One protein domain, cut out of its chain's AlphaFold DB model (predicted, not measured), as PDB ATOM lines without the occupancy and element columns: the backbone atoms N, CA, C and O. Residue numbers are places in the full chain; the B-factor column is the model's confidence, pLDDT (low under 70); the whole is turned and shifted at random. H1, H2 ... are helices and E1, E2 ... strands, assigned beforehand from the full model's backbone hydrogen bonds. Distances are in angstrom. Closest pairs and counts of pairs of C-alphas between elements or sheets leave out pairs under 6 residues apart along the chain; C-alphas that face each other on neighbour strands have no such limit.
ATOM      1  N   LEU A  19     298.463 377.553 367.961       92.50
ATOM      2  CA  LEU A  19     297.885 378.843 367.590       92.50
ATOM      3  C   LEU A  19     298.984 379.906 367.515       92.50
ATOM      4  O   LEU A  19     299.493 380.350 368.541       92.50
ATOM      5  N   ILE A  20     299.324 380.346 366.299       92.06
ATOM      6  CA  ILE A  20     300.302 381.420 366.065       92.06
ATOM      7  C   ILE A  20     299.565 382.728 365.767       92.06
ATOM      8  O   ILE A  20     299.041 382.911 364.668       92.06
ATOM      9  N   GLN A  21     299.578 383.649 366.728       92.25
ATOM     10  CA  GLN A  21     299.095 385.021 366.575       92.25
ATOM     11  C   GLN A  21     300.256 385.912 366.123       92.25
ATOM     12  O   GLN A  21     301.262 386.046 366.818       92.25
ATOM     13  N   ASP A  22     300.131 386.491 364.933       88.19
ATOM     14  CA  ASP A  22     301.137 387.355 364.308       88.19
ATOM     15  C   ASP A  22     300.423 388.508 363.602       88.19
ATOM     16  O   ASP A  22     300.289 388.543 362.376       88.19
ATOM     17  N   ASP A  23     299.908 389.426 364.412       74.94
ATOM     18  CA  ASP A  23     299.009 390.498 363.973       74.94
ATOM     19  C   ASP A  23     299.686 391.488 363.012       74.94
ATOM     20  O   ASP A  23     299.019 392.221 362.285       74.94
ATOM     21  N   SER A  24     301.022 391.504 362.989       75.81
ATOM     22  CA  SER A  24     301.820 392.377 362.123       75.81
ATOM     23  C   SER A  24     302.272 391.727 360.814       75.81
ATOM     24  O   SER A  24     302.962 392.385 360.036       75.81
ATOM     25  N   LEU A  25     301.904 390.460 360.565       81.69
ATOM     26  CA  LEU A  25     302.435 389.655 359.456       81.69
ATOM     27  C   LEU A  25     303.975 389.662 359.435       81.69
ATOM     28  O   LEU A  25     304.609 389.765 358.383       81.69
ATOM     29  N   TYR A  26     304.582 389.591 360.622       88.25
ATOM     30  CA  TYR A  26     306.026 389.666 360.810       88.25
ATOM     31  C   TYR A  26     306.749 388.476 360.165       88.25
ATOM     32  O   TYR A  26     307.867 388.621 359.651       88.25
ATOM     33  N   LEU A  27     306.122 387.296 360.203       92.12
ATOM     34  CA  LEU A  27     306.628 386.085 359.566       92.12
ATOM     35  C   LEU A  27     306.030 385.915 358.172       92.12
ATOM     36  O   LEU A  27     304.815 385.980 357.981       92.12
ATOM     37  N   SER A  28     306.889 385.575 357.213       93.75
ATOM     38  CA  SER A  28     306.435 385.003 355.944       93.75
ATOM     39  C   SER A  28     305.726 383.657 356.162       93.75
ATOM     40  O   SER A  28     305.911 383.000 357.191       93.75
ATOM     41  N   ASN A  29     304.952 383.196 355.172       92.88
ATOM     42  CA  ASN A  29     304.269 381.896 355.246       92.88
ATOM     43  C   ASN A  29     305.247 380.741 355.519       92.88
ATOM     44  O   ASN A  29     305.000 379.938 356.413       92.88
ATOM     45  N   ASN A  30     306.394 380.719 354.832       94.62
ATOM     46  CA  ASN A  30     307.419 379.691 355.029       94.62
ATOM     47  C   ASN A  30     308.035 379.754 356.438       94.62
ATOM     48  O   ASN A  30     308.316 378.723 357.044       94.62
ATOM     49  N   GLU A  31     308.250 380.956 356.985       94.31
ATOM     50  CA  GLU A  31     308.759 381.112 358.354       94.31
ATOM     51  C   GLU A  31     307.732 380.643 359.395       94.31
ATOM     52  O   GLU A  31     308.115 379.989 360.366       94.31
ATOM     53  N   ARG A  32     306.440 380.921 359.176       94.38
ATOM     54  CA  ARG A  32     305.339 380.447 360.027       94.38
ATOM     55  C   ARG A  32     305.215 378.926 359.995       94.38
ATOM     56  O   ARG A  32     305.080 378.310 361.049       94.38
ATOM     57  N   GLU A  33     305.287 378.326 358.811       93.69
ATOM     58  CA  GLU A  33     305.233 376.874 358.637       93.69
ATOM     59  C   GLU A  33     306.414 376.188 359.331       93.69
ATOM     60  O   GLU A  33     306.208 375.279 360.133       93.69
ATOM     61  N   ARG A  34     307.642 376.681 359.121       95.25
ATOM     62  CA  ARG A  34     308.834 376.151 359.802       95.25
ATOM     63  C   ARG A  34     308.710 376.245 361.323       95.25
ATOM     64  O   ARG A  34     309.025 375.282 362.016       95.25
ATOM     65  N   LEU A  35     308.246 377.384 361.842       95.69
ATOM     66  CA  LEU A  35     308.018 377.562 363.276       95.69
ATOM     67  C   LEU A  35     306.995 376.537 363.795       95.69
ATOM     68  O   LEU A  35     307.276 375.831 364.761       95.69
ATOM     69  N   SER A  36     305.850 376.403 363.118       95.56
ATOM     70  CA  SER A  36     304.808 375.434 363.477       95.56
ATOM     71  C   SER A  36     305.325 373.993 363.485       95.56
ATOM     72  O   SER A  36     305.058 373.258 364.433       95.56
ATOM     73  N   LEU A  37     306.091 373.590 362.465       95.50
ATOM     74  CA  LEU A  37     306.688 372.254 362.381       95.50
ATOM     75  C   LEU A  37     307.670 371.998 363.529       95.50
ATOM     76  O   LEU A  37     307.644 370.924 364.130       95.50
ATOM     77  N   GLN A  38     308.499 372.986 363.874       97.19
ATOM     78  CA  GLN A  38     309.453 372.851 364.975       97.19
ATOM     79  C   GLN A  38     308.751 372.696 366.327       97.19
ATOM     80  O   GLN A  38     309.111 371.824 367.117       97.19
ATOM     81  N   ILE A  39     307.711 373.492 366.585       96.44
ATOM     82  CA  ILE A  39     306.916 373.382 367.816       96.44
ATOM     83  C   ILE A  39     306.200 372.037 367.879       96.44
ATOM     84  O   ILE A  39     306.209 371.397 368.927       96.44
ATOM     85  N   GLN A  40     305.637 371.570 366.764       95.62
ATOM     86  CA  GLN A  40     304.996 370.260 366.707       95.62
ATOM     87  C   GLN A  40     305.997 369.134 366.994       95.62
ATOM     88  O   GLN A  40     305.692 368.212 367.749       95.62
ATOM     89  N   LYS A  41     307.214 369.218 366.440       96.50
ATOM     90  CA  LYS A  41     308.306 368.278 366.730       96.50
ATOM     91  C   LYS A  41     308.640 368.273 368.226       96.50
ATOM     92  O   LYS A  41     308.702 367.199 368.824       96.50
ATOM     93  N   ALA A  42     308.795 369.450 368.833       97.31
ATOM     94  CA  ALA A  42     309.069 369.583 370.259       97.31
ATOM     95  C   ALA A  42     307.926 369.028 371.125       97.31
ATOM     96  O   ALA A  42     308.168 368.216 372.015       97.31
ATOM     97  N   GLN A  43     306.676 369.372 370.823       96.06
ATOM     98  CA  GLN A  43     305.506 368.875 371.542       96.06
ATOM     99  C   GLN A  43     305.358 367.352 371.434       96.06
ATOM    100  O   GLN A  43     305.146 366.679 372.441       96.06
ATOM    101  N   ASN A  44     305.535 366.782 370.240       95.06
ATOM    102  CA  ASN A  44     305.504 365.332 370.040       95.06
ATOM    103  C   ASN A  44     306.600 364.626 370.843       95.06
ATOM    104  O   ASN A  44     306.352 363.583 371.454       95.06
ATOM    105  N   PHE A  45     307.804 365.200 370.872       96.00
ATOM    106  CA  PHE A  45     308.891 364.660 371.675       96.00
ATOM    107  C   PHE A  45     308.582 364.746 373.170       96.00
ATOM    108  O   PHE A  45     308.694 363.732 373.857       96.00
ATOM    109  N   TYR A  46     308.098 365.890 373.664       96.38
ATOM    110  CA  TYR A  46     307.639 366.029 375.047       96.38
ATOM    111  C   TYR A  46     306.584 364.973 375.391       96.38
ATOM    112  O   TYR A  46     306.748 364.263 376.377       96.38
ATOM    113  N   ASN A  47     305.591 364.770 374.524       94.44
ATOM    114  CA  ASN A  47     304.524 363.783 374.702       94.44
ATOM    115  C   ASN A  47     305.016 362.335 374.755       94.44
ATOM    116  O   ASN A  47     304.405 361.491 375.408       94.44
ATOM    117  N   SER A  48     306.153 362.035 374.125       94.06
ATOM    118  CA  SER A  48     306.798 360.728 374.279       94.06
ATOM    119  C   SER A  48     307.426 360.541 375.675       94.06
ATOM    120  O   SER A  48     307.580 359.415 376.159       94.06
ATOM    121  N   ILE A  49     307.775 361.632 376.367       94.75
ATOM    122  CA  ILE A  49     308.342 361.637 377.727       94.75
ATOM    123  C   ILE A  49     307.238 361.748 378.778       94.75
ATOM    124  O   ILE A  49     307.273 361.026 379.766       94.75
ATOM    125  N   LEU A  50     306.272 362.636 378.592       93.81
ATOM    126  CA  LEU A  50     305.185 362.928 379.517       93.81
ATOM    127  C   LEU A  50     303.945 363.220 378.681       93.81
ATOM    128  O   LEU A  50     303.952 364.180 377.921       93.81
ATOM    129  N   ASP A  51     302.890 362.412 378.805       89.75
ATOM    130  CA  ASP A  51     301.645 362.674 378.079       89.75
ATOM    131  C   ASP A  51     301.107 364.068 378.461       89.75
ATOM    132  O   ASP A  51     300.803 364.330 379.629       89.75
ATOM    133  N   ASN A  52     300.995 364.951 377.468       87.62
ATOM    134  CA  ASN A  52     300.392 366.274 377.564       87.62
ATOM    135  C   ASN A  52     299.546 366.520 376.294       87.62
ATOM    136  O   ASN A  52     299.871 366.069 375.195       87.62
ATOM    137  N   SER A  53     298.395 367.166 376.454       82.19
ATOM    138  CA  SER A  53     297.464 367.460 375.357       82.19
ATOM    139  C   SER A  53     297.092 368.941 375.306       82.19
ATOM    140  O   SER A  53     296.005 369.279 374.850       82.19
ATOM    141  N   GLU A  54     297.943 369.809 375.847       85.50
ATOM    142  CA  GLU A  54     297.721 371.249 375.886       85.50
ATOM    143  C   GLU A  54     298.019 371.867 374.525       85.50
ATOM    144  O   GLU A  54     299.082 371.645 373.939       85.50
ATOM    145  N   ASP A  55     297.085 372.680 374.041       90.94
ATOM    146  CA  ASP A  55     297.312 373.529 372.878       90.94
ATOM    147  C   ASP A  55     298.389 374.569 373.205       90.94
ATOM    148  O   ASP A  55     298.422 375.103 374.315       90.94
ATOM    149  N   ILE A  56     299.252 374.891 372.238       94.44
ATOM    150  CA  ILE A  56     300.321 375.881 372.410       94.44
ATOM    151  C   ILE A  56     299.916 377.196 371.749       94.44
ATOM    152  O   ILE A  56     299.751 377.271 370.530       94.44
ATOM    153  N   THR A  57     299.815 378.258 372.551       95.50
ATOM    154  CA  THR A  57     299.601 379.624 372.048       95.50
ATOM    155  C   THR A  57     300.925 380.363 371.902       95.50
ATOM    156  O   THR A  57     301.706 380.451 372.852       95.50
ATOM    157  N   ILE A  58     301.165 380.945 370.727       95.88
ATOM    158  CA  ILE A  58     302.378 381.698 370.393       95.88
ATOM    159  C   ILE A  58     302.003 383.091 369.915       95.88
ATOM    160  O   ILE A  58     301.196 383.249 369.002       95.88
ATOM    161  N   LEU A  59     302.648 384.094 370.498       95.62
ATOM    162  CA  LEU A  59     302.572 385.481 370.072       95.62
ATOM    163  C   LEU A  59     303.868 385.877 369.374       95.62
ATOM    164  O   LEU A  59     304.948 385.810 369.971       95.62
ATOM    165  N   ILE A  60     303.756 386.343 368.135       95.00
ATOM    166  CA  ILE A  60     304.867 386.913 367.379       95.00
ATOM    167  C   ILE A  60     304.794 388.427 367.458       95.00
ATOM    168  O   ILE A  60     303.815 389.038 367.039       95.00
ATOM    169  N   ASN A  61     305.853 389.015 368.006       91.44
ATOM    170  CA  ASN A  61     306.032 390.450 368.163       91.44
ATOM    171  C   ASN A  61     304.778 391.207 368.672       91.44
ATOM    172  O   ASN A  61     304.399 392.221 368.082       91.44
ATOM    173  N   PRO A  62     304.105 390.739 369.747       89.88
ATOM    174  CA  PRO A  62     302.936 391.428 370.284       89.88
ATOM    175  C   PRO A  62     303.280 392.845 370.762       89.88
ATOM    176  O   PRO A  62     304.429 393.164 371.076       89.88
ATOM    177  N   GLN A  63     302.269 393.703 370.906       85.44
ATOM    178  CA  GLN A  63     302.467 395.004 371.548       85.44
ATOM    179  C   GLN A  63     303.043 394.821 372.964       85.44
ATOM    180  O   GLN A  63     302.624 393.937 373.715       85.44
ATOM    181  N   SER A  64     304.020 395.655 373.333       84.00
ATOM    182  CA  SER A  64     304.721 395.585 374.628       84.00
ATOM    183  C   SER A  64     305.488 394.270 374.868       84.00
ATOM    184  O   SER A  64     305.548 393.761 375.991       84.00
ATOM    185  N   CYS A  65     306.101 393.711 373.822       86.19
ATOM    186  CA  CYS A  65     306.983 392.549 373.929       86.19
ATOM    187  C   CYS A  65     308.392 392.959 374.390       86.19
ATOM    188  O   CYS A  65     309.124 393.620 373.659       86.19
ATOM    189  N   LEU A  66     308.785 392.569 375.607       84.94
ATOM    190  CA  LEU A  66     310.094 392.929 376.174       84.94
ATOM    191  C   LEU A  66     311.177 391.867 375.955       84.94
ATOM    192  O   LEU A  66     312.347 392.209 375.796       84.94
ATOM    193  N   ARG A  67     310.808 390.582 375.985       89.69
ATOM    194  CA  ARG A  67     311.747 389.460 375.862       89.69
ATOM    195  C   ARG A  67     311.085 388.226 375.263       89.69
ATOM    196  O   ARG A  67     309.949 387.912 375.625       89.69
ATOM    197  N   THR A  68     311.814 387.535 374.392       93.56
ATOM    198  CA  THR A  68     311.435 386.196 373.942       93.56
ATOM    199  C   THR A  68     311.419 385.252 375.139       93.56
ATOM    200  O   THR A  68     312.318 385.318 375.978       93.56
ATOM    201  N   GLY A  69     310.377 384.431 375.223       94.69
ATOM    202  CA  GLY A  69     310.287 383.331 376.165       94.69
ATOM    203  C   GLY A  69     308.863 382.954 376.553       94.69
ATOM    204  O   GLY A  69     307.884 383.520 376.052       94.69
ATOM    205  N   TYR A  70     308.749 381.997 377.466       94.75
ATOM    206  CA  TYR A  70     307.477 381.592 378.048       94.75
ATOM    207  C   TYR A  70     306.924 382.652 379.020       94.75
ATOM    208  O   TYR A  70     307.517 382.991 380.049       94.75
ATOM    209  N   ASP A  71     305.747 383.185 378.687       91.81
ATOM    210  CA  ASP A  71     304.935 384.021 379.564       91.81
ATOM    211  C   ASP A  71     304.074 383.135 380.454       91.81
ATOM    212  O   ASP A  71     303.029 382.618 380.053       91.81
ATOM    213  N   TYR A  72     304.546 382.991 381.682       87.00
ATOM    214  CA  TYR A  72     303.964 382.117 382.673       87.00
ATOM    215  C   TYR A  72     302.548 382.539 383.119       87.00
ATOM    216  O   TYR A  72     301.698 381.684 383.356       87.00
ATOM    217  N   GLU A  73     302.274 383.844 383.229       87.06
ATOM    218  CA  GLU A  73     300.958 384.347 383.654       87.06
ATOM    219  C   GLU A  73     299.922 384.220 382.539       87.06
ATOM    220  O   GLU A  73     298.790 383.809 382.781       87.06
ATOM    221  N   GLY A  74     300.322 384.561 381.312       88.56
ATOM    222  CA  GLY A  74     299.464 384.466 380.136       88.56
ATOM    223  C   GLY A  74     299.411 383.079 379.498       88.56
ATOM    224  O   GLY A  74     298.734 382.949 378.484       88.56
ATOM    225  N   HIS A  75     300.151 382.104 380.042       92.31
ATOM    226  CA  HIS A  75     300.327 380.749 379.515       92.31
ATOM    227  C   HIS A  75     300.488 380.738 377.986       92.31
ATOM    228  O   HIS A  75     299.643 380.244 377.243       92.31
ATOM    229  N   ARG A  76     301.551 381.390 377.506       95.00
ATOM    230  CA  ARG A  76     301.820 381.597 376.072       95.00
ATOM    231  C   ARG A  76     303.298 381.779 375.797       95.00
ATOM    232  O   ARG A  76     304.029 382.330 376.614       95.00
ATOM    233  N   LEU A  77     303.736 381.359 374.621       96.56
ATOM    234  CA  LEU A  77     305.063 381.678 374.115       96.56
ATOM    235  C   LEU A  77     305.048 383.072 373.504       96.56
ATOM    236  O   LEU A  77     304.130 383.418 372.762       96.56
ATOM    237  N   ARG A  78     306.060 383.883 373.797       95.69
ATOM    238  CA  ARG A  78     306.245 385.187 373.159       95.69
ATOM    239  C   ARG A  78     307.583 385.200 372.437       95.69
ATOM    240  O   ARG A  78     308.607 384.928 373.050       95.69
ATOM    241  N   PHE A  79     307.586 385.573 371.164       95.62
ATOM    242  CA  PHE A  79     308.805 385.868 370.414       95.62
ATOM    243  C   PHE A  79     308.844 387.369 370.141       95.62
ATOM    244  O   PHE A  79     308.005 387.885 369.403       95.62
ATOM    245  N   CYS A  80     309.790 388.079 370.761       92.69
ATOM    246  CA  CYS A  80     309.862 389.539 370.700       92.69
ATOM    247  C   CYS A  80     310.946 390.013 369.740       92.69
ATOM    248  O   CYS A  80     312.122 389.667 369.905       92.69
ATOM    249  N   ASP A  81     310.570 390.869 368.792       91.12
ATOM    250  CA  ASP A  81     311.539 391.534 367.935       91.12
ATOM    251  C   ASP A  81     312.280 392.622 368.715       91.12
ATOM    252  O   ASP A  81     311.677 393.450 369.401       91.12
ATOM    253  N   ASN A  82     313.607 392.616 368.648       89.56
ATOM    254  CA  ASN A  82     314.430 393.691 369.181       89.56
ATOM    255  C   ASN A  82     315.762 393.761 368.429       89.56
ATOM    256  O   ASN A  82     316.142 392.845 367.712       89.56
ATOM    257  N   LYS A  83     316.514 394.847 368.638       90.88
ATOM    258  CA  LYS A  83     317.775 395.108 367.917       90.88
ATOM    259  C   LYS A  83     318.846 394.021 368.081       90.88
ATOM    260  O   LYS A  83     319.797 394.008 367.309       90.88
ATOM    261  N   LYS A  84     318.747 393.177 369.109       91.62
ATOM    262  CA  LYS A  84     319.734 392.134 369.397       91.62
ATOM    263  C   LYS A  84     319.327 390.791 368.812       91.62
ATOM    264  O   LYS A  84     320.214 390.039 368.416       91.62
ATOM    265  N   THR A  85     318.032 390.473 368.793       91.88
ATOM    266  CA  THR A  85     317.523 389.153 368.410       91.88
ATOM    267  C   THR A  85     317.303 389.042 366.908       91.88
ATOM    268  O   THR A  85     316.665 389.879 366.276       91.88
ATOM    269  N   ILE A  86     317.784 387.953 366.324       91.75
ATOM    270  CA  ILE A  86     317.555 387.641 364.919       91.75
ATOM    271  C   ILE A  86     316.114 387.146 364.778       91.75
ATOM    272  O   ILE A  86     315.756 386.092 365.305       91.75
ATOM    273  N   LYS A  87     315.281 387.889 364.041       91.19
ATOM    274  CA  LYS A  87     313.890 387.506 363.730       91.19
ATOM    275  C   LYS A  87     313.089 387.096 364.972       91.19
ATOM    276  O   LYS A  87     312.502 386.012 365.023       91.19
ATOM    277  N   ALA A  88     313.122 387.938 366.005       91.06
ATOM    278  CA  ALA A  88     312.472 387.686 367.292       91.06
ATOM    279  C   ALA A  88     312.904 386.382 368.010       91.06
ATOM    280  O   ALA A  88     312.252 385.933 368.951       91.06
ATOM    281  N   GLY A  89     314.008 385.765 367.576       93.31
ATOM    282  CA  GLY A  89     314.502 384.472 368.047       93.31
ATOM    283  C   GLY A  89     313.894 383.255 367.353       93.31
ATOM    284  O   GLY A  89     314.343 382.139 367.587       93.31
ATOM    285  N   THR A  90     312.937 383.448 366.444       95.75
ATOM    286  CA  THR A  90     312.274 382.342 365.732       95.75
ATOM    287  C   THR A  90     313.212 381.576 364.798       95.75
ATOM    288  O   THR A  90     312.859 380.502 364.328       95.75
ATOM    289  N   ARG A  91     314.411 382.090 364.494       95.12
ATOM    290  CA  ARG A  91     315.416 381.384 363.677       95.12
ATOM    291  C   ARG A  91     316.305 380.421 364.457       95.12
ATOM    292  O   ARG A  91     316.984 379.628 363.816       95.12
ATOM    293  N   SER A  92     316.280 380.463 365.783       97.19
ATOM    294  CA  SER A  92     317.000 379.497 366.607       97.19
ATOM    295  C   SER A  92     316.072 378.342 366.976       97.19
ATOM    296  O   SER A  92     315.091 378.534 367.694       97.19
ATOM    297  N   GLU A  93     316.363 377.149 366.460       97.56
ATOM    298  CA  GLU A  93     315.592 375.942 366.779       97.56
ATOM    299  C   GLU A  93     315.692 375.579 368.261       97.56
ATOM    300  O   GLU A  93     314.674 375.247 368.867       97.56
ATOM    301  N   ASP A  94     316.871 375.720 368.867       97.50
ATOM    302  CA  ASP A  94     317.066 375.376 370.277       97.50
ATOM    303  C   ASP A  94     316.313 376.332 371.195       97.50
ATOM    304  O   ASP A  94     315.715 375.890 372.168       97.50
ATOM    305  N   ILE A  95     316.259 377.627 370.865       97.75
ATOM    306  CA  ILE A  95     315.449 378.587 371.626       97.75
ATOM    307  C   ILE A  95     313.965 378.245 371.503       97.75
ATOM    308  O   ILE A  95     313.256 378.264 372.503       97.75
ATOM    309  N   ILE A  96     313.479 377.877 370.313       98.25
ATOM    310  CA  ILE A  96     312.088 377.425 370.161       98.25
ATOM    311  C   ILE A  96     311.826 376.199 371.045       98.25
ATOM    312  O   ILE A  96     310.858 376.191 371.803       98.25
ATOM    313  N   ASN A  97     312.688 375.184 370.974       98.44
ATOM    314  CA  ASN A  97     312.539 373.944 371.737       98.44
ATOM    315  C   ASN A  97     312.579 374.189 373.252       98.44
ATOM    316  O   ASN A  97     311.765 373.630 373.988       98.44
ATOM    317  N   HIS A  98     313.494 375.047 373.700       98.31
ATOM    318  CA  HIS A  98     313.685 375.426 375.096       98.31
ATOM    319  C   HIS A  98     312.423 376.089 375.653       98.31
ATOM    320  O   HIS A  98     311.907 375.691 376.699       98.31
ATOM    321  N   GLU A  99     311.868 377.059 374.929       98.00
ATOM    322  CA  GLU A  99     310.669 377.759 375.385       98.00
ATOM    323  C   GLU A  99     309.423 376.865 375.321       98.00
ATOM    324  O   GLU A  99     308.601 376.893 376.238       98.00
ATOM    325  N   VAL A 100     309.300 376.005 374.300       98.00
ATOM    326  CA  VAL A 100     308.230 374.993 374.230       98.00
ATOM    327  C   VAL A 100     308.295 374.036 375.420       98.00
ATOM    328  O   VAL A 100     307.254 373.720 375.997       98.00
ATOM    329  N   PHE A 101     309.492 373.614 375.840       97.94
ATOM    330  CA  PHE A 101     309.639 372.817 377.056       97.94
ATOM    331  C   PHE A 101     309.097 373.561 378.277       97.94
ATOM    332  O   PHE A 101     308.313 372.988 379.033       97.94
ATOM    333  N   HIS A 102     309.466 374.832 378.462       97.50
ATOM    334  CA  HIS A 102     308.948 375.625 379.575       97.50
ATOM    335  C   HIS A 102     307.427 375.735 379.547       97.50
ATOM    336  O   HIS A 102     306.801 375.539 380.586       97.50
ATOM    337  N   TYR A 103     306.832 375.973 378.378       97.38
ATOM    338  CA  TYR A 103     305.380 376.013 378.218       97.38
ATOM    339  C   TYR A 103     304.717 374.719 378.697       97.38
ATOM    340  O   TYR A 103     303.893 374.749 379.610       97.38
ATOM    341  N   LEU A 104     305.124 373.581 378.126       96.94
ATOM    342  CA  LEU A 104     304.502 372.280 378.381       96.94
ATOM    343  C   LEU A 104     304.752 371.798 379.812       96.94
ATOM    344  O   LEU A 104     303.835 371.357 380.506       96.94
ATOM    345  N   TYR A 105     305.995 371.916 380.283       96.56
ATOM    346  CA  TYR A 105     306.371 371.449 381.611       96.56
ATOM    347  C   TYR A 105     305.706 372.271 382.710       96.56
ATOM    348  O   TYR A 105     305.173 371.722 383.672       96.56
ATOM    349  N   CYS A 106     305.702 373.595 382.574       95.19
ATOM    350  CA  CYS A 106     305.112 374.466 383.579       95.19
ATOM    351  C   CYS A 106     303.583 374.561 383.489       95.19
ATOM    352  O   CYS A 106     302.968 374.945 384.487       95.19
ATOM    353  N   GLY A 107     302.981 374.239 382.337       93.31
ATOM    354  CA  GLY A 107     301.541 373.998 382.202       93.31
ATOM    355  C   GLY A 107     301.114 372.755 382.979       93.31
ATOM    356  O   GLY A 107     300.261 372.833 383.863       93.31
ATOM    357  N   GLN A 108     301.829 371.645 382.772       94.06
ATOM    358  CA  GLN A 108     301.560 370.370 383.441       94.06
ATOM    359  C   GLN A 108     301.927 370.356 384.936       94.06
ATOM    360  O   GLN A 108     301.206 369.780 385.753       94.06
ATOM    361  N   PHE A 109     303.039 370.992 385.322       93.75
ATOM    362  CA  PHE A 109     303.541 371.035 386.701       93.75
ATOM    363  C   PHE A 109     303.719 372.475 387.215       93.75
ATOM    364  O   PHE A 109     304.826 372.906 387.557       93.75
ATOM    365  N   PRO A 110     302.627 373.245 387.369       92.50
ATOM    366  CA  PRO A 110     302.707 374.671 387.686       92.50
ATOM    367  C   PRO A 110     303.326 374.964 389.057       92.50
ATOM    368  O   PRO A 110     303.872 376.046 389.264       92.50
ATOM    369  N   HIS A 111     303.282 374.012 389.993       91.44
ATOM    370  CA  HIS A 111     303.889 374.150 391.317       91.44
ATOM    371  C   HIS A 111     305.423 374.216 391.271       91.44
ATOM    372  O   HIS A 111     306.017 374.820 392.162       91.44
ATOM    373  N   PHE A 112     306.064 373.670 390.229       92.06
ATOM    374  CA  PHE A 112     307.503 373.832 390.018       92.06
ATOM    375  C   PHE A 112     307.861 375.166 389.363       92.06
ATOM    376  O   PHE A 112     309.009 375.575 389.447       92.06
ATOM    377  N   CYS A 113     306.916 375.886 388.763       92.31
ATOM    378  CA  CYS A 113     307.205 377.123 388.032       92.31
ATOM    379  C   CYS A 113     306.603 378.381 388.686       92.31
ATOM    380  O   CYS A 113     306.533 379.434 388.059       92.31
ATOM    381  N   LYS A 114     306.179 378.291 389.958       88.94
ATOM    382  CA  LYS A 114     305.579 379.387 390.745       88.94
ATOM    383  C   LYS A 114     306.236 379.553 392.116       88.94
ATOM    384  O   LYS A 114     306.842 378.638 392.672       88.94
ATOM    385  N   GLY A 115     306.020 380.729 392.705       88.38
ATOM    386  CA  GLY A 115     306.218 380.978 394.134       88.38
ATOM    387  C   GLY A 115     307.677 380.964 394.594       88.38
ATOM    388  O   GLY A 115     308.587 381.346 393.861       88.38
ATOM    389  N   GLU A 116     307.901 380.541 395.842       89.81
ATOM    390  CA  GLU A 116     309.220 380.584 396.492       89.81
ATOM    391  C   GLU A 116     310.279 379.713 395.800       89.81
ATOM    392  O   GLU A 116     311.471 379.990 395.929       89.81
ATOM    393  N   LEU A 117     309.881 378.678 395.050       88.75
ATOM    394  CA  LEU A 117     310.827 377.850 394.298       88.75
ATOM    395  C   LEU A 117     311.521 378.650 393.194       88.75
ATOM    396  O   LEU A 117     312.739 378.565 393.064       88.75
ATOM    397  N   MET A 118     310.792 379.519 392.493       90.19
ATOM    398  CA  MET A 118     311.354 380.369 391.434       90.19
ATOM    399  C   MET A 118     312.268 381.486 391.954       90.19
ATOM    400  O   MET A 118     312.944 382.142 391.169       90.19
ATOM    401  N   LYS A 119     312.349 381.684 393.278       89.12
ATOM    402  CA  LYS A 119     313.342 382.576 393.904       89.12
ATOM    403  C   LYS A 119     314.668 381.870 394.212       89.12
ATOM    404  O   LYS A 119     315.622 382.520 394.635       89.12
ATOM    405  N   LYS A 120     314.743 380.545 394.044       89.50
ATOM    406  CA  LYS A 120     315.940 379.749 394.341       89.50
ATOM    407  C   LYS A 120     316.750 379.529 393.064       89.50
ATOM    408  O   LYS A 120     316.335 378.774 392.194       89.50
ATOM    409  N   GLU A 121     317.956 380.095 393.006       88.00
ATOM    410  CA  GLU A 121     318.893 379.956 391.870       88.00
ATOM    411  C   GLU A 121     319.124 378.501 391.437       88.00
ATOM    412  O   GLU A 121     319.230 378.216 390.249       88.00
ATOM    413  N   ASN A 122     319.194 377.570 392.395       89.38
ATOM    414  CA  ASN A 122     319.338 376.149 392.083       89.38
ATOM    415  C   ASN A 122     318.118 375.628 391.321       89.38
ATOM    416  O   ASN A 122     318.285 374.980 390.303       89.38
ATOM    417  N   HIS A 123     316.910 375.940 391.789       91.44
ATOM    418  CA  HIS A 123     315.676 375.457 391.175       91.44
ATOM    419  C   HIS A 123     315.490 376.014 389.763       91.44
ATOM    420  O   HIS A 123     315.267 375.251 388.829       91.44
ATOM    421  N   VAL A 124     315.679 377.326 389.591       93.00
ATOM    422  CA  VAL A 124     315.646 377.963 388.265       93.00
ATOM    423  C   VAL A 124     316.710 377.345 387.356       93.00
ATOM    424  O   VAL A 124     316.409 376.962 386.235       93.00
ATOM    425  N   GLY A 125     317.933 377.155 387.862       94.06
ATOM    426  CA  GLY A 125     319.005 376.516 387.101       94.06
ATOM    427  C   GLY A 125     318.680 375.088 386.660       94.06
ATOM    428  O   GLY A 125     319.077 374.701 385.569       94.06
ATOM    429  N   LEU A 126     317.939 374.313 387.461       94.31
ATOM    430  CA  LEU A 126     317.474 372.991 387.037       94.31
ATOM    431  C   LEU A 126     316.511 373.104 385.855       94.31
ATOM    432  O   LEU A 126     316.722 372.435 384.853       94.31
ATOM    433  N   LEU A 127     315.494 373.962 385.948       95.62
ATOM    434  CA  LEU A 127     314.510 374.124 384.874       95.62
ATOM    435  C   LEU A 127     315.165 374.566 383.560       95.62
ATOM    436  O   LEU A 127     314.913 373.955 382.527       95.62
ATOM    437  N   GLU A 128     316.042 375.567 383.617       96.44
ATOM    438  CA  GLU A 128     316.783 376.078 382.455       96.44
ATOM    439  C   GLU A 128     317.675 374.993 381.830       96.44
ATOM    440  O   GLU A 128     317.690 374.805 380.617       96.44
ATOM    441  N   GLY A 129     318.401 374.229 382.656       96.50
ATOM    442  CA  GLY A 129     319.297 373.178 382.164       96.50
ATOM    443  C   GLY A 129     318.569 371.978 381.565       96.50
ATOM    444  O   GLY A 129     319.077 371.353 380.632       96.50
ATOM    445  N   ILE A 130     317.377 371.653 382.076       97.25
ATOM    446  CA  ILE A 130     316.531 370.615 381.482       97.25
ATOM    447  C   ILE A 130     315.939 371.102 380.159       97.25
ATOM    448  O   ILE A 130     315.909 370.323 379.213       97.25
ATOM    449  N   ALA A 131     315.517 372.365 380.065       97.81
ATOM    450  CA  ALA A 131     315.025 372.954 378.819       97.81
ATOM    451  C   ALA A 131     316.104 372.943 377.719       97.81
ATOM    452  O   ALA A 131     315.844 372.559 376.576       97.81
ATOM    453  N   ASP A 132     317.347 373.257 378.081       97.88
ATOM    454  CA  ASP A 132     318.506 373.118 377.195       97.88
ATOM    455  C   ASP A 132     318.744 371.668 376.778       97.88
ATOM    456  O   ASP A 132     318.922 371.382 375.596       97.88
ATOM    457  N   TYR A 133     318.729 370.738 377.739       97.75
ATOM    458  CA  TYR A 133     318.937 369.318 377.462       97.75
ATOM    459  C   TYR A 133     317.840 368.741 376.564       97.75
ATOM    460  O   TYR A 133     318.123 367.992 375.635       97.75
ATOM    461  N   PHE A 134     316.589 369.130 376.797       97.94
ATOM    462  CA  PHE A 134     315.457 368.797 375.943       97.94
ATOM    463  C   PHE A 134     315.667 369.302 374.511       97.94
ATOM    464  O   PHE A 134     315.423 368.566 373.555       97.94
ATOM    465  N   SER A 135     316.181 370.523 374.367       97.81
ATOM    466  CA  SER A 135     316.517 371.104 373.065       97.81
ATOM    467  C   SER A 135     317.619 370.313 372.357       97.81
ATOM    468  O   SER A 135     317.443 369.965 371.191       97.81
ATOM    469  N   TYR A 136     318.669 369.911 373.083       97.81
ATOM    470  CA  TYR A 136     319.734 369.055 372.551       97.81
ATOM    471  C   TYR A 136     319.197 367.700 372.074       97.81
ATOM    472  O   TYR A 136     319.591 367.206 371.025       97.81
ATOM    473  N   LEU A 137     318.277 367.075 372.819       96.69
ATOM    474  CA  LEU A 137     317.703 365.785 372.415       96.69
ATOM    475  C   LEU A 137     316.924 365.875 371.090       96.69
ATOM    476  O   LEU A 137     316.857 364.894 370.352       96.69
ATOM    477  N   LEU A 138     316.348 367.040 370.782       96.81
ATOM    478  CA  LEU A 138     315.635 367.311 369.532       96.81
ATOM    479  C   LEU A 138     316.561 367.682 368.369       96.81
ATOM    480  O   LEU A 138     316.236 367.377 367.214       96.81
ATOM    481  N   ASN A 139     317.664 368.364 368.671       94.94
ATOM    482  CA  ASN A 139     318.660 368.835 367.717       94.94
ATOM    483  C   ASN A 139     320.075 368.668 368.313       94.94
ATOM    484  O   ASN A 139     320.594 369.599 368.922       94.94
ATOM    485  N   PRO A 140     320.691 367.472 368.212       95.06
ATOM    486  CA  PRO A 140     321.996 367.238 368.818       95.06
ATOM    487  C   PRO A 140     323.115 367.944 368.046       95.06
ATOM    488  O   PRO A 140     323.474 367.535 366.939       95.06
ATOM    489  N   ASP A 141     323.720 368.950 368.661       94.31
ATOM    490  CA  ASP A 141     324.884 369.668 368.147       94.31
ATOM    491  C   ASP A 141     325.823 370.109 369.296       94.31
ATOM    492  O   ASP A 141     325.796 369.575 370.410       94.31
ATOM    493  N   SER A 142     326.766 371.006 368.997       96.50
ATOM    494  CA  SER A 142     327.790 371.428 369.966       96.50
ATOM    495  C   SER A 142     327.375 372.633 370.806       96.50
ATOM    496  O   SER A 142     327.891 372.800 371.920       96.50
ATOM    497  N   TYR A 143     326.484 373.482 370.293       97.56
ATOM    498  CA  TYR A 143     326.166 374.763 370.906       97.56
ATOM    499  C   TYR A 143     324.660 374.992 370.972       97.56
ATOM    500  O   TYR A 143     323.877 374.316 370.341       97.56
ATOM    501  N   PHE A 144     324.264 375.896 371.854       97.44
ATOM    502  CA  PHE A 144     322.879 376.268 372.072       97.44
ATOM    503  C   PHE A 144     322.671 377.712 371.644       97.44
ATOM    504  O   PHE A 144     323.411 378.607 372.086       97.44
ATOM    505  N   GLY A 145     321.585 377.967 370.919       96.31
ATOM    506  CA  GLY A 145     321.127 379.322 370.627       96.31
ATOM    507  C   GLY A 145     321.800 379.944 369.407       96.31
ATOM    508  O   GLY A 145     321.869 381.172 369.293       96.31
ATOM    509  N   GLU A 146     322.296 379.118 368.493       96.81
ATOM    510  CA  GLU A 146     322.703 379.524 367.158       96.81
ATOM    511  C   GLU A 146     321.570 380.302 366.488       96.81
ATOM    512  O   GLU A 146     320.390 379.957 366.589       96.81
ATOM    513  N   ASN A 147     321.927 381.377 365.784       95.69
ATOM    514  CA  ASN A 147     320.976 382.272 365.118       95.69
ATOM    515  C   ASN A 147     319.965 382.951 366.063       95.69
ATOM    516  O   ASN A 147     318.916 383.401 365.597       95.69
ATOM    517  N   PHE A 148     320.255 383.059 367.366       96.25
ATOM    518  CA  PHE A 148     319.407 383.810 368.293       96.25
ATOM    519  C   PHE A 148     319.772 385.297 368.368       96.25
ATOM    520  O   PHE A 148     318.897 386.145 368.195       96.25
ATOM    521  N   TYR A 149     321.047 385.632 368.593       95.56
ATOM    522  CA  TYR A 149     321.531 387.015 368.686       95.56
ATOM    523  C   TYR A 149     322.443 387.390 367.515       95.56
ATOM    524  O   TYR A 149     323.197 386.564 367.022       95.56
ATOM    525  N   HIS A 150     322.434 388.665 367.118       92.38
ATOM    526  CA  HIS A 150     323.359 389.196 366.107       92.38
ATOM    527  C   HIS A 150     324.819 389.265 366.585       92.38
ATOM    528  O   HIS A 150     325.736 389.188 365.776       92.38
ATOM    529  N   GLU A 151     325.032 389.456 367.889       94.25
ATOM    530  CA  GLU A 151     326.358 389.710 368.480       94.25
ATOM    531  C   GLU A 151     327.131 388.427 368.825       94.25
ATOM    532  O   GLU A 151     328.336 388.483 369.071       94.25
ATOM    533  N   PHE A 152     326.454 387.277 368.862       91.38
ATOM    534  CA  PHE A 152     327.025 386.012 369.313       91.38
ATOM    535  C   PHE A 152     326.707 384.904 368.316       91.38
ATOM    536  O   PHE A 152     325.565 384.769 367.890       91.38
ATOM    537  N   ASN A 153     327.698 384.066 368.005       94.75
ATOM    538  CA  ASN A 153     327.479 382.891 367.155       94.75
ATOM    539  C   ASN A 153     326.575 381.852 367.843       94.75
ATOM    540  O   ASN A 153     325.805 381.180 367.170       94.75
ATOM    541  N   TYR A 154     326.676 381.743 369.170       96.19
ATOM    542  CA  TYR A 154     325.888 380.862 370.034       96.19
ATOM    543  C   TYR A 154     325.870 381.421 371.470       96.19
ATOM    544  O   TYR A 154     326.709 382.253 371.827       96.19
ATOM    545  N   LEU A 155     324.937 380.969 372.315       93.88
ATOM    546  CA  LEU A 155     324.821 381.409 373.713       93.88
ATOM    547  C   LEU A 155     325.716 380.623 374.672       93.88
ATOM    548  O   LEU A 155     326.285 381.195 375.603       93.88
ATOM    549  N   ARG A 156     325.785 379.302 374.498       94.25
ATOM    550  CA  ARG A 156     326.572 378.397 375.349       94.25
ATOM    551  C   ARG A 156     326.861 377.080 374.636       94.25
ATOM    552  O   ARG A 156     326.159 376.727 373.704       94.25
ATOM    553  N   ALA A 157     327.903 376.376 375.067       95.81
ATOM    554  CA  ALA A 157     328.202 375.024 374.598       95.81
ATOM    555  C   ALA A 157     327.481 373.994 375.472       95.81
ATOM    556  O   ALA A 157     327.597 374.056 376.701       95.81
ATOM    557  N   TYR A 158     326.807 373.032 374.844       95.81
ATOM    558  CA  TYR A 158     326.099 371.963 375.547       95.81
ATOM    559  C   TYR A 158     327.046 371.101 376.382       95.81
ATOM    560  O   TYR A 158     326.831 370.876 377.576       95.81
ATOM    561  N   GLN A 159     328.143 370.657 375.769       94.19
ATOM    562  CA  GLN A 159     329.192 369.920 376.458       94.19
ATOM    563  C   GLN A 159     330.147 370.893 377.152       94.19
ATOM    564  O   GLN A 159     330.851 371.678 376.521       94.19
ATOM    565  N   ASN A 160     330.187 370.832 378.477       92.38
ATOM    566  CA  ASN A 160     331.069 371.648 379.305       92.38
ATOM    567  C   ASN A 160     331.434 370.891 380.587       92.38
ATOM    568  O   ASN A 160     330.774 369.915 380.934       92.38
ATOM    569  N   LYS A 161     332.469 371.336 381.306       90.31
ATOM    570  CA  LYS A 161     332.897 370.733 382.583       90.31
ATOM    571  C   LYS A 161     332.429 371.509 383.817       90.31
ATOM    572  O   LYS A 161     332.948 371.285 384.907       90.31
ATOM    573  N   LEU A 162     331.472 372.428 383.668       91.88
ATOM    574  CA  LEU A 162     330.972 373.188 384.809       91.88
ATOM    575  C   LEU A 162     330.325 372.240 385.817       91.88
ATOM    576  O   LEU A 162     329.542 371.361 385.461       91.88
ATOM    577  N   CYS A 163     330.619 372.471 387.090       89.69
ATOM    578  CA  CYS A 163     329.950 371.809 388.187       89.69
ATOM    579  C   CYS A 163     328.850 372.692 388.760       89.69
ATOM    580  O   CYS A 163     329.092 373.826 389.177       89.69
ATOM    581  N   PHE A 164     327.648 372.128 388.854       89.06
ATOM    582  CA  PHE A 164     326.433 372.804 389.305       89.06
ATOM    583  C   PHE A 164     326.600 373.528 390.651       89.06
ATOM    584  O   PHE A 164     326.186 374.681 390.812       89.06
ATOM    585  N   ASN A 165     327.266 372.884 391.614       86.19
ATOM    586  CA  ASN A 165     327.517 373.453 392.942       86.19
ATOM    587  C   ASN A 165     328.667 374.475 392.984       86.19
ATOM    588  O   ASN A 165     328.836 375.159 393.991       86.19
ATOM    589  N   LEU A 166     329.435 374.615 391.900       87.38
ATOM    590  CA  LEU A 166     330.576 375.530 391.795       87.38
ATOM    591  C   LEU A 166     330.295 376.764 390.933       87.38
ATOM    592  O   LEU A 166     331.188 377.593 390.747       87.38
ATOM    593  N   VAL A 167     329.078 376.907 390.405       88.75
ATOM    594  CA  VAL A 167     328.688 378.050 389.575       88.75
ATOM    595  C   VAL A 167     327.610 378.920 390.242       88.75
ATOM    596  O   VAL A 167     326.702 378.398 390.902       88.75
ATOM    597  N   PRO A 168     327.699 380.257 390.094       84.25
ATOM    598  CA  PRO A 168     326.975 381.191 390.954       84.25
ATOM    599  C   PRO A 168     325.612 381.672 390.433       84.25
ATOM    600  O   PRO A 168     324.912 382.338 391.185       84.25
ATOM    601  N   SER A 169     325.249 381.426 389.172       88.38
ATOM    602  CA  SER A 169     323.992 381.915 388.574       88.38
ATOM    603  C   SER A 169     323.193 380.787 387.944       88.38
ATOM    604  O   SER A 169     323.793 379.874 387.377       88.38
ATOM    605  N   HIS A 170     321.863 380.881 387.971       90.69
ATOM    606  CA  HIS A 170     320.964 379.887 387.382       90.69
ATOM    607  C   HIS A 170     321.303 379.541 385.925       90.69
ATOM    608  O   HIS A 170     321.375 378.362 385.619       90.69
ATOM    609  N   HIS A 171     321.648 380.499 385.055       89.38
ATOM    610  CA  HIS A 171     322.051 380.166 383.676       89.38
ATOM    611  C   HIS A 171     323.311 379.284 383.601       89.38
ATOM    612  O   HIS A 171     323.394 378.375 382.782       89.38
ATOM    613  N   LEU A 172     324.300 379.513 384.477       91.94
ATOM    614  CA  LEU A 172     325.499 378.668 384.529       91.94
ATOM    615  C   LEU A 172     325.192 377.312 385.165       91.94
ATOM    616  O   LEU A 172     325.787 376.314 384.776       91.94
ATOM    617  N   LYS A 173     324.272 377.278 386.134       93.00
ATOM    618  CA  LYS A 173     323.765 376.040 386.732       93.00
ATOM    619  C   LYS A 173     323.019 375.194 385.704       93.00
ATOM    620  O   LYS A 173     323.277 374.000 385.638       93.00
ATOM    621  N   GLY A 174     322.183 375.814 384.874       94.69
ATOM    622  CA  GLY A 174     321.520 375.160 383.751       94.69
ATOM    623  C   GLY A 174     322.528 374.569 382.782       94.69
ATOM    624  O   GLY A 174     322.504 373.368 382.542       94.69
ATOM    625  N   ASN A 175     323.520 375.361 382.365       94.69
ATOM    626  CA  ASN A 175     324.579 374.867 381.488       94.69
ATOM    627  C   ASN A 175     325.374 373.697 382.109       94.69
ATOM    628  O   ASN A 175     325.653 372.699 381.444       94.69
ATOM    629  N   ALA A 176     325.716 373.789 383.399       93.94
ATOM    630  CA  ALA A 176     326.367 372.704 384.132       93.94
ATOM    631  C   ALA A 176     325.501 371.434 384.164       93.94
ATOM    632  O   ALA A 176     326.017 370.329 383.998       93.94
ATOM    633  N   LEU A 177     324.183 371.587 384.336       94.94
ATOM    634  CA  LEU A 177     323.237 370.480 384.288       94.94
ATOM    635  C   LEU A 177     323.188 369.815 382.930       94.94
ATOM    636  O   LEU A 177     323.337 368.597 382.875       94.94
ATOM    637  N   THR A 178     323.062 370.576 381.854       95.75
ATOM    638  CA  THR A 178     323.048 370.000 380.513       95.75
ATOM    639  C   THR A 178     324.325 369.208 380.238       95.75
ATOM    640  O   THR A 178     324.252 368.046 379.838       95.75
ATOM    641  N   GLY A 179     325.493 369.766 380.578       94.12
ATOM    642  CA  GLY A 179     326.772 369.063 380.457       94.12
ATOM    643  C   GLY A 179     326.829 367.766 381.275       94.12
ATOM    644  O   GLY A 179     327.321 366.748 380.788       94.12
ATOM    645  N   SER A 180     326.304 367.771 382.503       93.00
ATOM    646  CA  SER A 180     326.214 366.573 383.349       93.00
ATOM    647  C   SER A 180     325.280 365.506 382.788       93.00
ATOM    648  O   SER A 180     325.665 364.340 382.736       93.00
ATOM    649  N   LEU A 181     324.078 365.881 382.343       94.25
ATOM    650  CA  LEU A 181     323.110 364.942 381.765       94.25
ATOM    651  C   LEU A 181     323.681 364.260 380.515       94.25
ATOM    652  O   LEU A 181     323.530 363.049 380.353       94.25
ATOM    653  N   LEU A 182     324.419 365.011 379.692       93.94
ATOM    654  CA  LEU A 182     325.130 364.475 378.531       93.94
ATOM    655  C   LEU A 182     326.223 363.481 378.925       93.94
ATOM    656  O   LEU A 182     326.254 362.372 378.399       93.94
ATOM    657  N   ARG A 183     327.087 363.824 379.891       90.75
ATOM    658  CA  ARG A 183     328.141 362.906 380.371       90.75
ATOM    659  C   ARG A 183     327.581 361.618 380.971       90.75
ATOM    660  O   ARG A 183     328.195 360.564 380.831       90.75
ATOM    661  N   LEU A 184     326.436 361.706 381.644       89.94
ATOM    662  CA  LEU A 184     325.751 360.561 382.244       89.94
ATOM    663  C   LEU A 184     324.938 359.737 381.230       89.94
ATOM    664  O   LEU A 184     324.330 358.743 381.631       89.94
ATOM    665  N   ASN A 185     324.894 360.138 379.950       91.38
ATOM    666  CA  ASN A 185     324.024 359.553 378.927       91.38
ATOM    667  C   ASN A 185     322.572 359.420 379.430       91.38
ATOM    668  O   ASN A 185     321.978 358.337 379.421       91.38
ATOM    669  N   PHE A 186     322.020 360.516 379.959       92.31
ATOM    670  CA  PHE A 186     320.740 360.511 380.666       92.31
ATOM    671  C   PHE A 186     319.570 360.216 379.717       92.31
ATOM    672  O   PHE A 186     319.079 361.087 379.002       92.31
ATOM    673  N   ASN A 187     319.126 358.962 379.682       89.00
ATOM    674  CA  ASN A 187     318.101 358.525 378.738       89.00
ATOM    675  C   ASN A 187     316.691 359.055 379.073       89.00
ATOM    676  O   ASN A 187     316.427 359.607 380.143       89.00
ATOM    677  N   GLN A 188     315.761 358.820 378.149       89.62
ATOM    678  CA  GLN A 188     314.386 359.306 378.225       89.62
ATOM    679  C   GLN A 188     313.601 358.804 379.449       89.62
ATOM    680  O   GLN A 188     312.825 359.561 380.027       89.62
ATOM    681  N   SER A 189     313.812 357.552 379.873       90.69
ATOM    682  CA  SER A 189     313.157 356.998 381.069       90.69
ATOM    683  C   SER A 189     313.628 357.718 382.328       90.69
ATOM    684  O   SER A 189     312.814 358.147 383.139       90.69
ATOM    685  N   ARG A 190     314.946 357.916 382.463       92.31
ATOM    686  CA  ARG A 190     315.523 358.669 383.584       92.31
ATOM    687  C   ARG A 190     315.050 360.121 383.571       92.31
ATOM    688  O   ARG A 190     314.772 360.672 384.632       92.31
ATOM    689  N   LEU A 191     314.923 360.730 382.388       93.19
ATOM    690  CA  LEU A 191     314.381 362.080 382.227       93.19
ATOM    691  C   LEU A 191     312.920 362.163 382.682       93.19
ATOM    692  O   LEU A 191     312.605 363.037 383.482       93.19
ATOM    693  N   ARG A 192     312.055 361.227 382.266       93.81
ATOM    694  CA  ARG A 192     310.664 361.123 382.746       93.81
ATOM    695  C   ARG A 192     310.612 361.036 384.275       93.81
ATOM    696  O   ARG A 192     309.916 361.821 384.920       93.81
ATOM    697  N   ASP A 193     311.393 360.136 384.865       92.31
ATOM    698  CA  ASP A 193     311.437 359.956 386.318       92.31
ATOM    699  C   ASP A 193     311.981 361.193 387.040       92.31
ATOM    700  O   ASP A 193     311.558 361.504 388.154       92.31
ATOM    701  N   PHE A 194     312.937 361.902 386.444       92.94
ATOM    702  CA  PHE A 194     313.481 363.131 387.009       92.94
ATOM    703  C   PHE A 194     312.473 364.279 386.938       92.94
ATOM    704  O   PHE A 194     312.264 364.948 387.943       92.94
ATOM    705  N   LEU A 195     311.796 364.471 385.805       94.12
ATOM    706  CA  LEU A 195     310.824 365.548 385.591       94.12
ATOM    707  C   LEU A 195     309.624 365.487 386.543       94.12
ATOM    708  O   LEU A 195     309.075 366.525 386.903       94.12
ATOM    709  N   THR A 196     309.231 364.291 386.983       91.31
ATOM    710  CA  THR A 196     308.107 364.117 387.920       91.31
ATOM    711  C   THR A 196     308.445 364.492 389.363       91.31
ATOM    712  O   THR A 196     307.532 364.738 390.149       91.31
ATOM    713  N   THR A 197     309.731 364.553 389.734       89.06
ATOM    714  CA  THR A 197     310.149 364.841 391.119       89.06
ATOM    715  C   THR A 197     311.101 366.027 391.263       89.06
ATOM    716  O   THR A 197     311.223 366.556 392.365       89.06
ATOM    717  N   LEU A 198     311.817 366.404 390.196       88.50
ATOM    718  CA  LEU A 198     312.970 367.319 390.182       88.50
ATOM    719  C   LEU A 198     313.968 367.066 391.323       88.50
ATOM    720  O   LEU A 198     314.567 367.986 391.882       88.50
ATOM    721  N   ASP A 199     314.152 365.795 391.682       86.19
ATOM    722  CA  ASP A 199     315.009 365.421 392.804       86.19
ATOM    723  C   ASP A 199     316.466 365.334 392.351       86.19
ATOM    724  O   ASP A 199     316.889 364.343 391.750       86.19
ATOM    725  N   VAL A 200     317.248 366.362 392.682       83.12
ATOM    726  CA  VAL A 200     318.687 366.443 392.387       83.12
ATOM    727  C   VAL A 200     319.489 365.264 392.929       83.12
ATOM    728  O   VAL A 200     320.555 364.969 392.396       83.12
ATOM    729  N   LYS A 201     318.986 364.531 393.931       81.31
ATOM    730  CA  LYS A 201     319.653 363.316 394.418       81.31
ATOM    731  C   LYS A 201     319.731 362.230 393.349       81.31
ATOM    732  O   LYS A 201     320.655 361.422 393.386       81.31
ATOM    733  N   LYS A 202     318.828 362.239 392.362       81.31
ATOM    734  CA  LYS A 202     318.885 361.351 391.187       81.31
ATOM    735  C   LYS A 202     320.080 361.652 390.268       81.31
ATOM    736  O   LYS A 202     320.378 360.852 389.389       81.31
ATOM    737  N   LEU A 203     320.775 362.772 390.489       81.69
ATOM    738  CA  LEU A 203     321.990 363.186 389.780       81.69
ATOM    739  C   LEU A 203     323.274 362.961 390.603       81.69
ATOM    740  O   LEU A 203     324.354 363.331 390.151       81.69
ATOM    741  N   ASN A 204     323.190 362.337 391.789       75.88
ATOM    742  CA  ASN A 204     324.333 362.128 392.700       75.88
ATOM    743  C   ASN A 204     325.462 361.243 392.135       75.88
ATOM    744  O   ASN A 204     326.540 361.178 392.733       75.88
ATOM    745  N   GLU A 205     325.223 360.562 391.010       77.50
ATOM    746  CA  GLU A 205     326.255 359.867 390.231       77.50
ATOM    747  C   GLU A 205     327.331 360.841 389.722       77.50
ATOM    748  O   GLU A 205     328.502 360.474 389.638       77.50
ATOM    749  N   ASP A 206     326.966 362.100 389.453       77.38
ATOM    750  CA  ASP A 206     327.913 363.154 389.109       77.38
ATOM    751  C   ASP A 206     328.352 363.912 390.376       77.38
ATOM    752  O   ASP A 206     327.563 364.521 391.106       77.38
ATOM    753  N   SER A 207     329.664 363.903 390.623       75.56
ATOM    754  CA  SER A 207     330.299 364.619 391.733       75.56
ATOM    755  C   SER A 207     329.955 366.112 391.794       75.56
ATOM    756  O   SER A 207     329.961 366.683 392.885       75.56
ATOM    757  N   CYS A 208     329.589 366.726 390.666       80.81
ATOM    758  CA  CYS A 208     329.173 368.119 390.582       80.81
ATOM    759  C   CYS A 208     327.864 368.435 391.338       80.81
ATOM    760  O   CYS A 208     327.593 369.617 391.578       80.81
ATOM    761  N   TYR A 209     327.085 367.414 391.728       78.06
ATOM    762  CA  TYR A 209     325.826 367.539 392.483       78.06
ATOM    763  C   TYR A 209     325.940 367.187 393.961       78.06
ATOM    764  O   TYR A 209     325.010 367.462 394.719       78.06
ATOM    765  N   LYS A 210     327.081 366.656 394.416       72.06
ATOM    766  CA  LYS A 210     327.293 366.397 395.844       72.06
ATOM    767  C   LYS A 210     327.233 367.717 396.608       72.06
ATOM    768  O   LYS A 210     327.986 368.641 396.292       72.06
TER     769      LYS A 210
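What this domain is: This is residues 19 to 210 of the 302 residues of an uncharacterized protein of Bacteriovorax sp. DB6_IX (UniProt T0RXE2). A small twisted sheet of four short strands stands at one end, and from it helices follow one behind another: H3 packs on the sheet, H5 crosses H3, and H6 crosses H5. The longest helix, H1, runs past the sheet and H3 to reach H7, and a long loop, residues 139 to 169, joins H5 to H6. The printed part has 192 residues, with eight named helices and four named strands in the order E1 H1 E2 E3 E4 H2 H3 H4 H5 H6 H7 H8. The sheet, E1 E2 E4 E3, is mixed, and the class is mixed, helices and strands. The whole is compact, with a radius of gyration of the C-alphas of 16.2 A and spans of 50 by 36 by 30 A.

Where its parts are: The sheet holds E1, residues 19 to 21, from C-alpha 19 at (297.885, 378.843, 367.590), E2, residues 56 to 60, 12.9 A long, E4, residues 76 to 79, 10.0 A, and E3, residues 69 to 71. H1, residues 29 to 49, measures 30.5 A, H3, residues 93 to 108, 22.5 A, H5, residues 121 to 138, 25.9 A, and H6, residues 170 to 183, 19.7 A. H7 holds residues 188 to 195, and the short helices are H2, residues 86 to 89, H4, residues 115 to 119, and H8, residues 200 to 203, which ends with C-alpha 203 at (321.990, 363.186, 389.780).

How they stand to each other: E1 and E2 are parallel, with N 21 and O 58 2.8 A apart, within hydrogen-bond range. E2 and E4 are parallel, with N 77 and O 57 at 2.8 A. E3 and E4 form an antiparallel hairpin, with N 69 and O 78 at 2.8 A. E1, H1 and E2 form a strand-helix-strand unit, two parallel neighbour strands with a helix between, its crossover left-handed. H1 and H3 on one face of the sheet make two layers; H3 has a height over the sheet of 8.2 A and runs along the strands, at 12 degrees to E4 on the local plane. H2 only grazes the sheet. H1 touches H3 at a steep tilt of 50 degrees, the C-alphas of Ala 42 and Asn 97 being closest at 5.8 A. H3 touches H5 at a steep tilt of 58 degrees, opposite ways, closest at C-alphas 98 and 131, 4.7 A. H5 is the hub, touching H1, H3, H4 and H6; it touches H6 at a steep tilt of 46 degrees, the same way, closest at C-alphas 129 and 174, 3.4 A. H4 and H5 touch only at the corner, and only just, with 3 pairs of C-alphas within 8 A. H1 touches H7 with residue 49 alone, its C-alpha 5.6 A from that of Arg 192. H8 is close to H7 but not clearly touching, closest at C-alphas 194 and 202, 7.1 A. Every O i to N i+4 pair is within hydrogen-bond range in H1, H3, H5, H6 and H7; H4 has 0 of 1, but 2 of 2 O i to N i+3 pairs, and H2 and H8 are too short for an i+4 pair.

The domain as a whole: The two C-alphas farthest apart, those of Leu 25 and Lys 210, are 49.8 A apart. The printed part has no cut. The link H5 to H6, 31 residues, is long, and in it residues 143 to 144 pair antiparallel with residues 156 to 157. The mean pLDDT of the printed part is 92.1, and no printed residue is under 70.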